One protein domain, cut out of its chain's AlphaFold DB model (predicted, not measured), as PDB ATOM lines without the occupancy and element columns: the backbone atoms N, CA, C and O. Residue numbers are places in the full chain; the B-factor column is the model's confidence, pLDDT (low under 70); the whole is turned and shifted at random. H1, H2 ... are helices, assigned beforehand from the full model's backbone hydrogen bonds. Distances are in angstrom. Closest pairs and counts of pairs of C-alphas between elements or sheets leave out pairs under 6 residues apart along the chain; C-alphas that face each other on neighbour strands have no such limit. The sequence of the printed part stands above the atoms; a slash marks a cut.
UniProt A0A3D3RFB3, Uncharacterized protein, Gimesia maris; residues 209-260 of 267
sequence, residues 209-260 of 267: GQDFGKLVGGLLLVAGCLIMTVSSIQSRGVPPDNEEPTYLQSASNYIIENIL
ATOM      1  N   GLY A 209      -3.941 -40.127 -84.054       86.44
ATOM      2  CA  GLY A 209      -3.593 -39.959 -85.458       86.44
ATOM      3  C   GLY A 209      -3.972 -38.590 -86.016       86.44
ATOM      4  O   GLY A 209      -3.226 -38.059 -86.846       86.44
ATOM      5  N   GLN A 210      -5.073 -38.002 -85.546       87.69
ATOM      6  CA  GLN A 210      -5.466 -36.634 -85.876       87.69
ATOM      7  C   GLN A 210      -4.497 -35.619 -85.268       87.69
ATOM      8  O   GLN A 210      -3.987 -34.780 -86.009       87.69
ATOM      9  N   ASP A 211      -4.168 -35.740 -83.980       87.81
ATOM     10  CA  ASP A 211      -3.195 -34.867 -83.303       87.81
ATOM     11  C   ASP A 211      -1.838 -34.886 -84.015       87.81
ATOM     12  O   ASP A 211      -1.257 -33.844 -84.324       87.81
ATOM     13  N   PHE A 212      -1.349 -36.085 -84.346       89.69
ATOM     14  CA  PHE A 212      -0.095 -36.240 -85.077       89.69
ATOM     15  C   PHE A 212      -0.180 -35.650 -86.489       89.69
ATOM     16  O   PHE A 212       0.725 -34.941 -86.926       89.69
ATOM     17  N   GLY A 213      -1.276 -35.914 -87.204       87.88
ATOM     18  CA  GLY A 213      -1.501 -35.378 -88.544       87.88
ATOM     19  C   GLY A 213      -1.527 -33.848 -88.563       87.88
ATOM     20  O   GLY A 213      -0.919 -33.244 -89.448       87.88
ATOM     21  N   LYS A 214      -2.171 -33.225 -87.569       88.56
ATOM     22  CA  LYS A 214      -2.206 -31.768 -87.381       88.56
ATOM     23  C   LYS A 214      -0.824 -31.205 -87.078       88.56
ATOM     24  O   LYS A 214      -0.448 -30.208 -87.683       88.56
ATOM     25  N   LEU A 215      -0.043 -31.861 -86.219       90.19
ATOM     26  CA  LEU A 215       1.320 -31.428 -85.899       90.19
ATOM     27  C   LEU A 215       2.216 -31.419 -87.142       90.19
ATOM     28  O   LEU A 215       2.869 -30.417 -87.424       90.19
ATOM     29  N   VAL A 216       2.210 -32.503 -87.924       91.56
ATOM     30  CA  VAL A 216       2.998 -32.560 -89.166       91.56
ATOM     31  C   VAL A 216       2.491 -31.526 -90.175       91.56
ATOM     32  O   VAL A 216       3.294 -30.851 -90.813       91.56
ATOM     33  N   GLY A 217       1.171 -31.350 -90.291       90.25
ATOM     34  CA  GLY A 217       0.571 -30.338 -91.166       90.25
ATOM     35  C   GLY A 217       0.982 -28.919 -90.790       90.25
ATOM     36  O   GLY A 217       1.379 -28.148 -91.659       90.25
ATOM     37  N   GLY A 218       0.961 -28.600 -89.496       92.00
ATOM     38  CA  GLY A 218       1.402 -27.314 -88.962       92.00
ATOM     39  C   GLY A 218       2.880 -27.047 -89.234       92.00
ATOM     40  O   GLY A 218       3.221 -25.969 -89.709       92.00
ATOM     41  N   LEU A 219       3.754 -28.037 -89.025       93.44
ATOM     42  CA  LEU A 219       5.183 -27.902 -89.334       93.44
ATOM     43  C   LEU A 219       5.432 -27.640 -90.824       93.44
ATOM     44  O   LEU A 219       6.237 -26.777 -91.166       93.44
ATOM     45  N   LEU A 220       4.723 -28.348 -91.707       92.81
ATOM     46  CA  LEU A 220       4.824 -28.137 -93.153       92.81
ATOM     47  C   LEU A 220       4.314 -26.755 -93.569       92.81
ATOM     48  O   LEU A 220       4.940 -26.113 -94.410       92.81
ATOM     49  N   LEU A 221       3.220 -26.279 -92.967       93.06
ATOM     50  CA  LEU A 221       2.707 -24.929 -93.203       93.06
ATOM     51  C   LEU A 221       3.713 -23.866 -92.766       93.06
ATOM     52  O   LEU A 221       4.031 -22.979 -93.553       93.06
ATOM     53  N   VAL A 222       4.269 -23.979 -91.557       94.88
ATOM     54  CA  VAL A 222       5.284 -23.039 -91.054       94.88
ATOM     55  C   VAL A 222       6.522 -23.048 -91.950       94.88
ATOM     56  O   VAL A 222       6.987 -21.983 -92.353       94.88
ATOM     57  N   ALA A 223       7.026 -24.227 -92.325       93.19
ATOM     58  CA  ALA A 223       8.161 -24.345 -93.235       93.19
ATOM     59  C   ALA A 223       7.863 -23.711 -94.605       93.19
ATOM     60  O   ALA A 223       8.676 -22.939 -95.111       93.19
ATOM     61  N   GLY A 224       6.684 -23.973 -95.174       92.56
ATOM     62  CA  GLY A 224       6.239 -23.373 -96.432       92.56
ATOM     63  C   GLY A 224       6.152 -21.848 -96.356       92.56
ATOM     64  O   GLY A 224       6.689 -21.160 -97.223       92.56
ATOM     65  N   CYS A 225       5.554 -21.305 -95.290       93.69
ATOM     66  CA  CYS A 225       5.486 -19.864 -95.051       93.69
ATOM     67  C   CYS A 225       6.880 -19.233 -94.936       93.69
ATOM     68  O   CYS A 225       7.118 -18.180 -95.528       93.69
ATOM     69  N   LEU A 226       7.814 -19.868 -94.221       93.88
ATOM     70  CA  LEU A 226       9.186 -19.374 -94.074       93.88
ATOM     71  C   LEU A 226       9.937 -19.369 -95.408       93.88
ATOM     72  O   LEU A 226      10.525 -18.349 -95.766       93.88
ATOM     73  N   ILE A 227       9.876 -20.468 -96.166       92.56
ATOM     74  CA  ILE A 227      10.523 -20.580 -97.484       92.56
ATOM     75  C   ILE A 227       9.998 -19.495 -98.430       92.56
ATOM     76  O   ILE A 227      10.787 -18.780 -99.047       92.56
ATOM     77  N   MET A 228       8.674 -19.326 -98.500       89.31
ATOM     78  CA  MET A 228       8.048 -18.303 -99.343       89.31
ATOM     79  C   MET A 228       8.418 -16.885 -98.902       89.31
ATOM     80  O   MET A 228       8.711 -16.037 -99.742       89.31
ATOM     81  N   THR A 229       8.460 -16.628 -97.594       90.31
ATOM     82  CA  THR A 229       8.847 -15.314 -97.061       90.31
ATOM     83  C   THR A 229      10.292 -14.980 -97.433       90.31
ATOM     84  O   THR A 229      10.542 -13.902 -97.972       90.31
ATOM     85  N   VAL A 230      11.235 -15.910 -97.234       90.44
ATOM     86  CA  VAL A 230      12.655 -15.720 -97.590       90.44
ATOM     87  C   VAL A 230      12.823 -15.519 -99.099       90.44
ATOM     88  O   VAL A 230      13.486 -14.569 -99.514       90.44
ATOM     89  N   SER A 231      12.158 -16.340 -99.915       85.56
ATOM     90  CA  SER A 231      12.148 -16.209-101.381       85.56
ATOM     91  C   SER A 231      11.642 -14.831-101.835       85.56
ATOM     92  O   SER A 231      12.236 -14.196-102.712       85.56
ATOM     93  N   SER A 232      10.588 -14.315-101.193       82.50
ATOM     94  CA  SER A 232      10.010 -13.007-101.525       82.50
ATOM     95  C   SER A 232      10.955 -11.837-101.223       82.50
ATOM     96  O   SER A 232      11.005 -10.867-101.980       82.50
ATOM     97  N   ILE A 233      11.739 -11.934-100.143       82.31
ATOM     98  CA  ILE A 233      12.712 -10.909 -99.745       82.31
ATOM     99  C   ILE A 233      13.903 -10.918-100.705       82.31
ATOM    100  O   ILE A 233      14.341  -9.860-101.150       82.31
ATOM    101  N   GLN A 234      14.388 -12.104-101.076       73.81
ATOM    102  CA  GLN A 234      15.520 -12.255-101.989       73.81
ATOM    103  C   GLN A 234      15.168 -11.781-103.409       73.81
ATOM    104  O   GLN A 234      15.958 -11.086-104.041       73.81
ATOM    105  N   SER A 235      13.935 -12.029-103.858       60.78
ATOM    106  CA  SER A 235      13.424 -11.555-105.153       60.78
ATOM    107  C   SER A 235      13.278 -10.026-105.251       60.78
ATOM    108  O   SER A 235      13.226  -9.493-106.352       60.78
ATOM    109  N   ARG A 236      13.233  -9.294-104.126       58.09
ATOM    110  CA  ARG A 236      13.241  -7.815-104.111       58.09
ATOM    111  C   ARG A 236      14.643  -7.205-104.238       58.09
ATOM    112  O   ARG A 236      14.746  -6.003-104.461       58.09
ATOM    113  N   GLY A 237      15.700  -8.003-104.076       53.44
ATOM    114  CA  GLY A 237      17.096  -7.553-104.114       53.44
ATOM    115  C   GLY A 237      17.842  -7.832-105.423       53.44
ATOM    116  O   GLY A 237      19.002  -7.444-105.527       53.44
ATOM    117  N   VAL A 238      17.219  -8.495-106.405       50.44
ATOM    118  CA  VAL A 238      17.874  -8.934-107.652       50.44
ATOM    119  C   VAL A 238      17.318  -8.142-108.852       50.44
ATOM    120  O   VAL A 238      16.124  -8.255-109.135       50.44
ATOM    121  N   PRO A 239      18.130  -7.320-109.554       46.75
ATOM    122  CA  PRO A 239      17.741  -6.688-110.820       46.75
ATOM    123  C   PRO A 239      17.550  -7.735-111.935       46.75
ATOM    124  O   PRO A 239      18.178  -8.791-111.888       46.75
ATOM    125  N   PRO A 240      16.707  -7.469-112.949       54.03
ATOM    126  CA  PRO A 240      16.074  -8.504-113.766       54.03
ATOM    127  C   PRO A 240      16.896  -9.000-114.966       54.03
ATOM    128  O   PRO A 240      16.287  -9.359-115.964       54.03
ATOM    129  N   ASP A 241      18.227  -9.063-114.907       50.53
ATOM    130  CA  ASP A 241      19.005  -9.516-116.068       50.53
ATOM    131  C   ASP A 241      20.123 -10.507-115.690       50.53
ATOM    132  O   ASP A 241      21.176 -10.132-115.181       50.53
ATOM    133  N   ASN A 242      19.886 -11.774-116.063       49.19
ATOM    134  CA  ASN A 242      20.880 -12.804-116.405       49.19
ATOM    135  C   ASN A 242      21.613 -13.601-115.306       49.19
ATOM    136  O   ASN A 242      22.796 -13.887-115.481       49.19
ATOM    137  N   GLU A 243      20.936 -14.103-114.268       54.56
ATOM    138  CA  GLU A 243      21.482 -15.230-113.482       54.56
ATOM    139  C   GLU A 243      20.456 -16.353-113.266       54.56
ATOM    140  O   GLU A 243      19.257 -16.107-113.126       54.56
ATOM    141  N   GLU A 244      20.938 -17.604-113.304       58.62
ATOM    142  CA  GLU A 244      20.129 -18.813-113.129       58.62
ATOM    143  C   GLU A 244      19.322 -18.760-111.820       58.62
ATOM    144  O   GLU A 244      19.845 -18.333-110.783       58.62
ATOM    145  N   PRO A 245      18.052 -19.211-111.826       57.06
ATOM    146  CA  PRO A 245      17.200 -19.141-110.649       57.06
ATOM    147  C   PRO A 245      17.850 -19.905-109.496       57.06
ATOM    148  O   PRO A 245      18.105 -21.108-109.587       57.06
ATOM    149  N   THR A 246      18.084 -19.216-108.379       65.50
ATOM    150  CA  THR A 246      18.658 -19.840-107.180       65.50
ATOM    151  C   THR A 246      17.793 -21.038-106.756       65.50
ATOM    152  O   THR A 246      16.580 -21.044-106.982       65.50
ATOM    153  N   TYR A 247      18.367 -22.056-106.100       63.12
ATOM    154  CA  TYR A 247      17.627 -23.246-105.636       63.12
ATOM    155  C   TYR A 247      16.316 -22.914-104.895       63.12
ATOM    156  O   TYR A 247      15.309 -23.602-105.062       63.12
ATOM    157  N   LEU A 248      16.304 -21.823-104.125       59.72
ATOM    158  CA  LEU A 248      15.117 -21.331-103.418       59.72
ATOM    159  C   LEU A 248      14.050 -20.748-104.357       59.72
ATOM    160  O   LEU A 248      12.858 -20.935-104.128       59.72
ATOM    161  N   GLN A 249      14.466 -20.102-105.443       64.25
ATOM    162  CA  GLN A 249      13.592 -19.548-106.477       64.25
ATOM    163  C   GLN A 249      12.962 -20.668-107.315       64.25
ATOM    164  O   GLN A 249      11.767 -20.638-107.604       64.25
ATOM    165  N   SER A 250      13.729 -21.725-107.593       67.31
ATOM    166  CA  SER A 250      13.226 -22.951-108.221       67.31
ATOM    167  C   SER A 250      12.213 -23.682-107.329       67.31
ATOM    168  O   SER A 250      11.160 -24.102-107.807       67.31
ATOM    169  N   ALA A 251      12.475 -23.774-106.019       68.19
ATOM    170  CA  ALA A 251      11.528 -24.339-105.056       68.19
ATOM    171  C   ALA A 251      10.240 -23.501-104.947       68.19
ATOM    172  O   ALA A 251       9.141 -24.054-104.925       68.19
ATOM    173  N   SER A 252      10.367 -22.169-104.939       63.66
ATOM    174  CA  SER A 252       9.240 -21.228-104.945       63.66
ATOM    175  C   SER A 252       8.374 -21.387-106.198       63.66
ATOM    176  O   SER A 252       7.157 -21.529-106.089       63.66
ATOM    177  N   ASN A 253       8.990 -21.436-107.382       67.19
ATOM    178  CA  ASN A 253       8.278 -21.628-108.647       67.19
ATOM    179  C   ASN A 253       7.577 -22.988-108.700       67.19
ATOM    180  O   ASN A 253       6.415 -23.059-109.087       67.19
ATOM    181  N   TYR A 254       8.227 -24.052-108.221       70.25
ATOM    182  CA  TYR A 254       7.616 -25.380-108.148       70.25
ATOM    183  C   TYR A 254       6.365 -25.398-107.256       70.25
ATOM    184  O   TYR A 254       5.351 -25.993-107.623       70.25
ATOM    185  N   ILE A 255       6.406 -24.730-106.099       69.62
ATOM    186  CA  ILE A 255       5.249 -24.629-105.196       69.62
ATOM    187  C   ILE A 255       4.109 -23.842-105.863       69.62
ATOM    188  O   ILE A 255       2.955 -24.271-105.811       69.62
ATOM    189  N   ILE A 256       4.416 -22.720-106.517       66.31
ATOM    190  CA  ILE A 256       3.416 -21.883-107.193       66.31
ATOM    191  C   ILE A 256       2.763 -22.639-108.355       66.31
ATOM    192  O   ILE A 256       1.538 -22.684-108.450       66.31
ATOM    193  N   GLU A 257       3.557 -23.269-109.218       67.19
ATOM    194  CA  GLU A 257       3.043 -23.909-110.431       67.19
ATOM    195  C   GLU A 257       2.323 -25.230-110.150       67.19
ATOM    196  O   GLU A 257       1.283 -25.492-110.757       67.19
ATOM    197  N   ASN A 258       2.839 -26.037-109.216       66.62
ATOM    198  CA  ASN A 258       2.390 -27.421-109.047       66.62
ATOM    199  C   ASN A 258       1.545 -27.662-107.792       66.62
ATOM    200  O   ASN A 258       0.778 -28.622-107.772       66.62
ATOM    201  N   ILE A 259       1.669 -26.829-106.751       65.75
ATOM    202  CA  ILE A 259       0.933 -27.020-105.488       65.75
ATOM    203  C   ILE A 259      -0.219 -26.021-105.357       65.75
ATOM    204  O   ILE A 259      -1.329 -26.420-105.012       65.75
ATOM    205  N   LEU A 260       0.016 -24.738-105.641       64.06
ATOM    206  CA  LEU A 260      -1.010 -23.687-105.540       64.06
ATOM    207  C   LEU A 260      -1.807 -23.494-106.844       64.06
ATOM    208  O   LEU A 260      -2.883 -22.896-106.827       64.06
TER     209      LEU A 260
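What this domain is: This is residues 209 to 260 of the 267 residues of an uncharacterized protein of Gimesia maris (UniProt A0A3D3RFB3). One long helix, H1, makes most of the length of this model; after it a loop swings round and the short helix H2 folds back, its first half packing on H1 near H1's last residues, as in a lopsided V. Residues 209 to 223 of H1 stick out free at one end, and residues 236 to 244 of the loop stick out at the other. The printed part has 52 residues with two named helices, H1 then H2, and no named strand, and its class is all helix. It is loose, with a radius of gyration of the C-alphas of 14.2 A, and spans 49 by 20 by 15 A.

Where its parts are: Find C-alpha 209 at (-3.593, -39.959, -85.458), where H1 begins; it takes in residues 209 to 235 and runs 38.5 A to C-alpha 235 at (13.424, -11.555, -105.153). Look next at Tyr 247, where H2 begins; it takes in residues 247 to 259 and runs 17.1 A to C-alpha 259 at (0.933, -27.020, -105.488).

How they stand to each other: Look at residues 227 to 231 of H1 and residues 248 to 252 of H2: with these parts alone the two helices touch. Their closest C-alphas are those of Ser 231 and Leu 248, 6.3 A apart. The helices run opposite ways at a steep tilt of 56 degrees. In both H1 and H2, every O i to N i+4 pair is within hydrogen-bond range.

The domain as a whole: The C-alphas of Gly 209 and Asp 241 are the two farthest apart, at 48.7 A. The printed part has no cut, and the 11 residues between H1 and H2 are a long link. In the B-factor column you will find low confidence, pLDDT under 70, at residues 235 to 253 and 255 to 260; the mean of the printed part is 75.2.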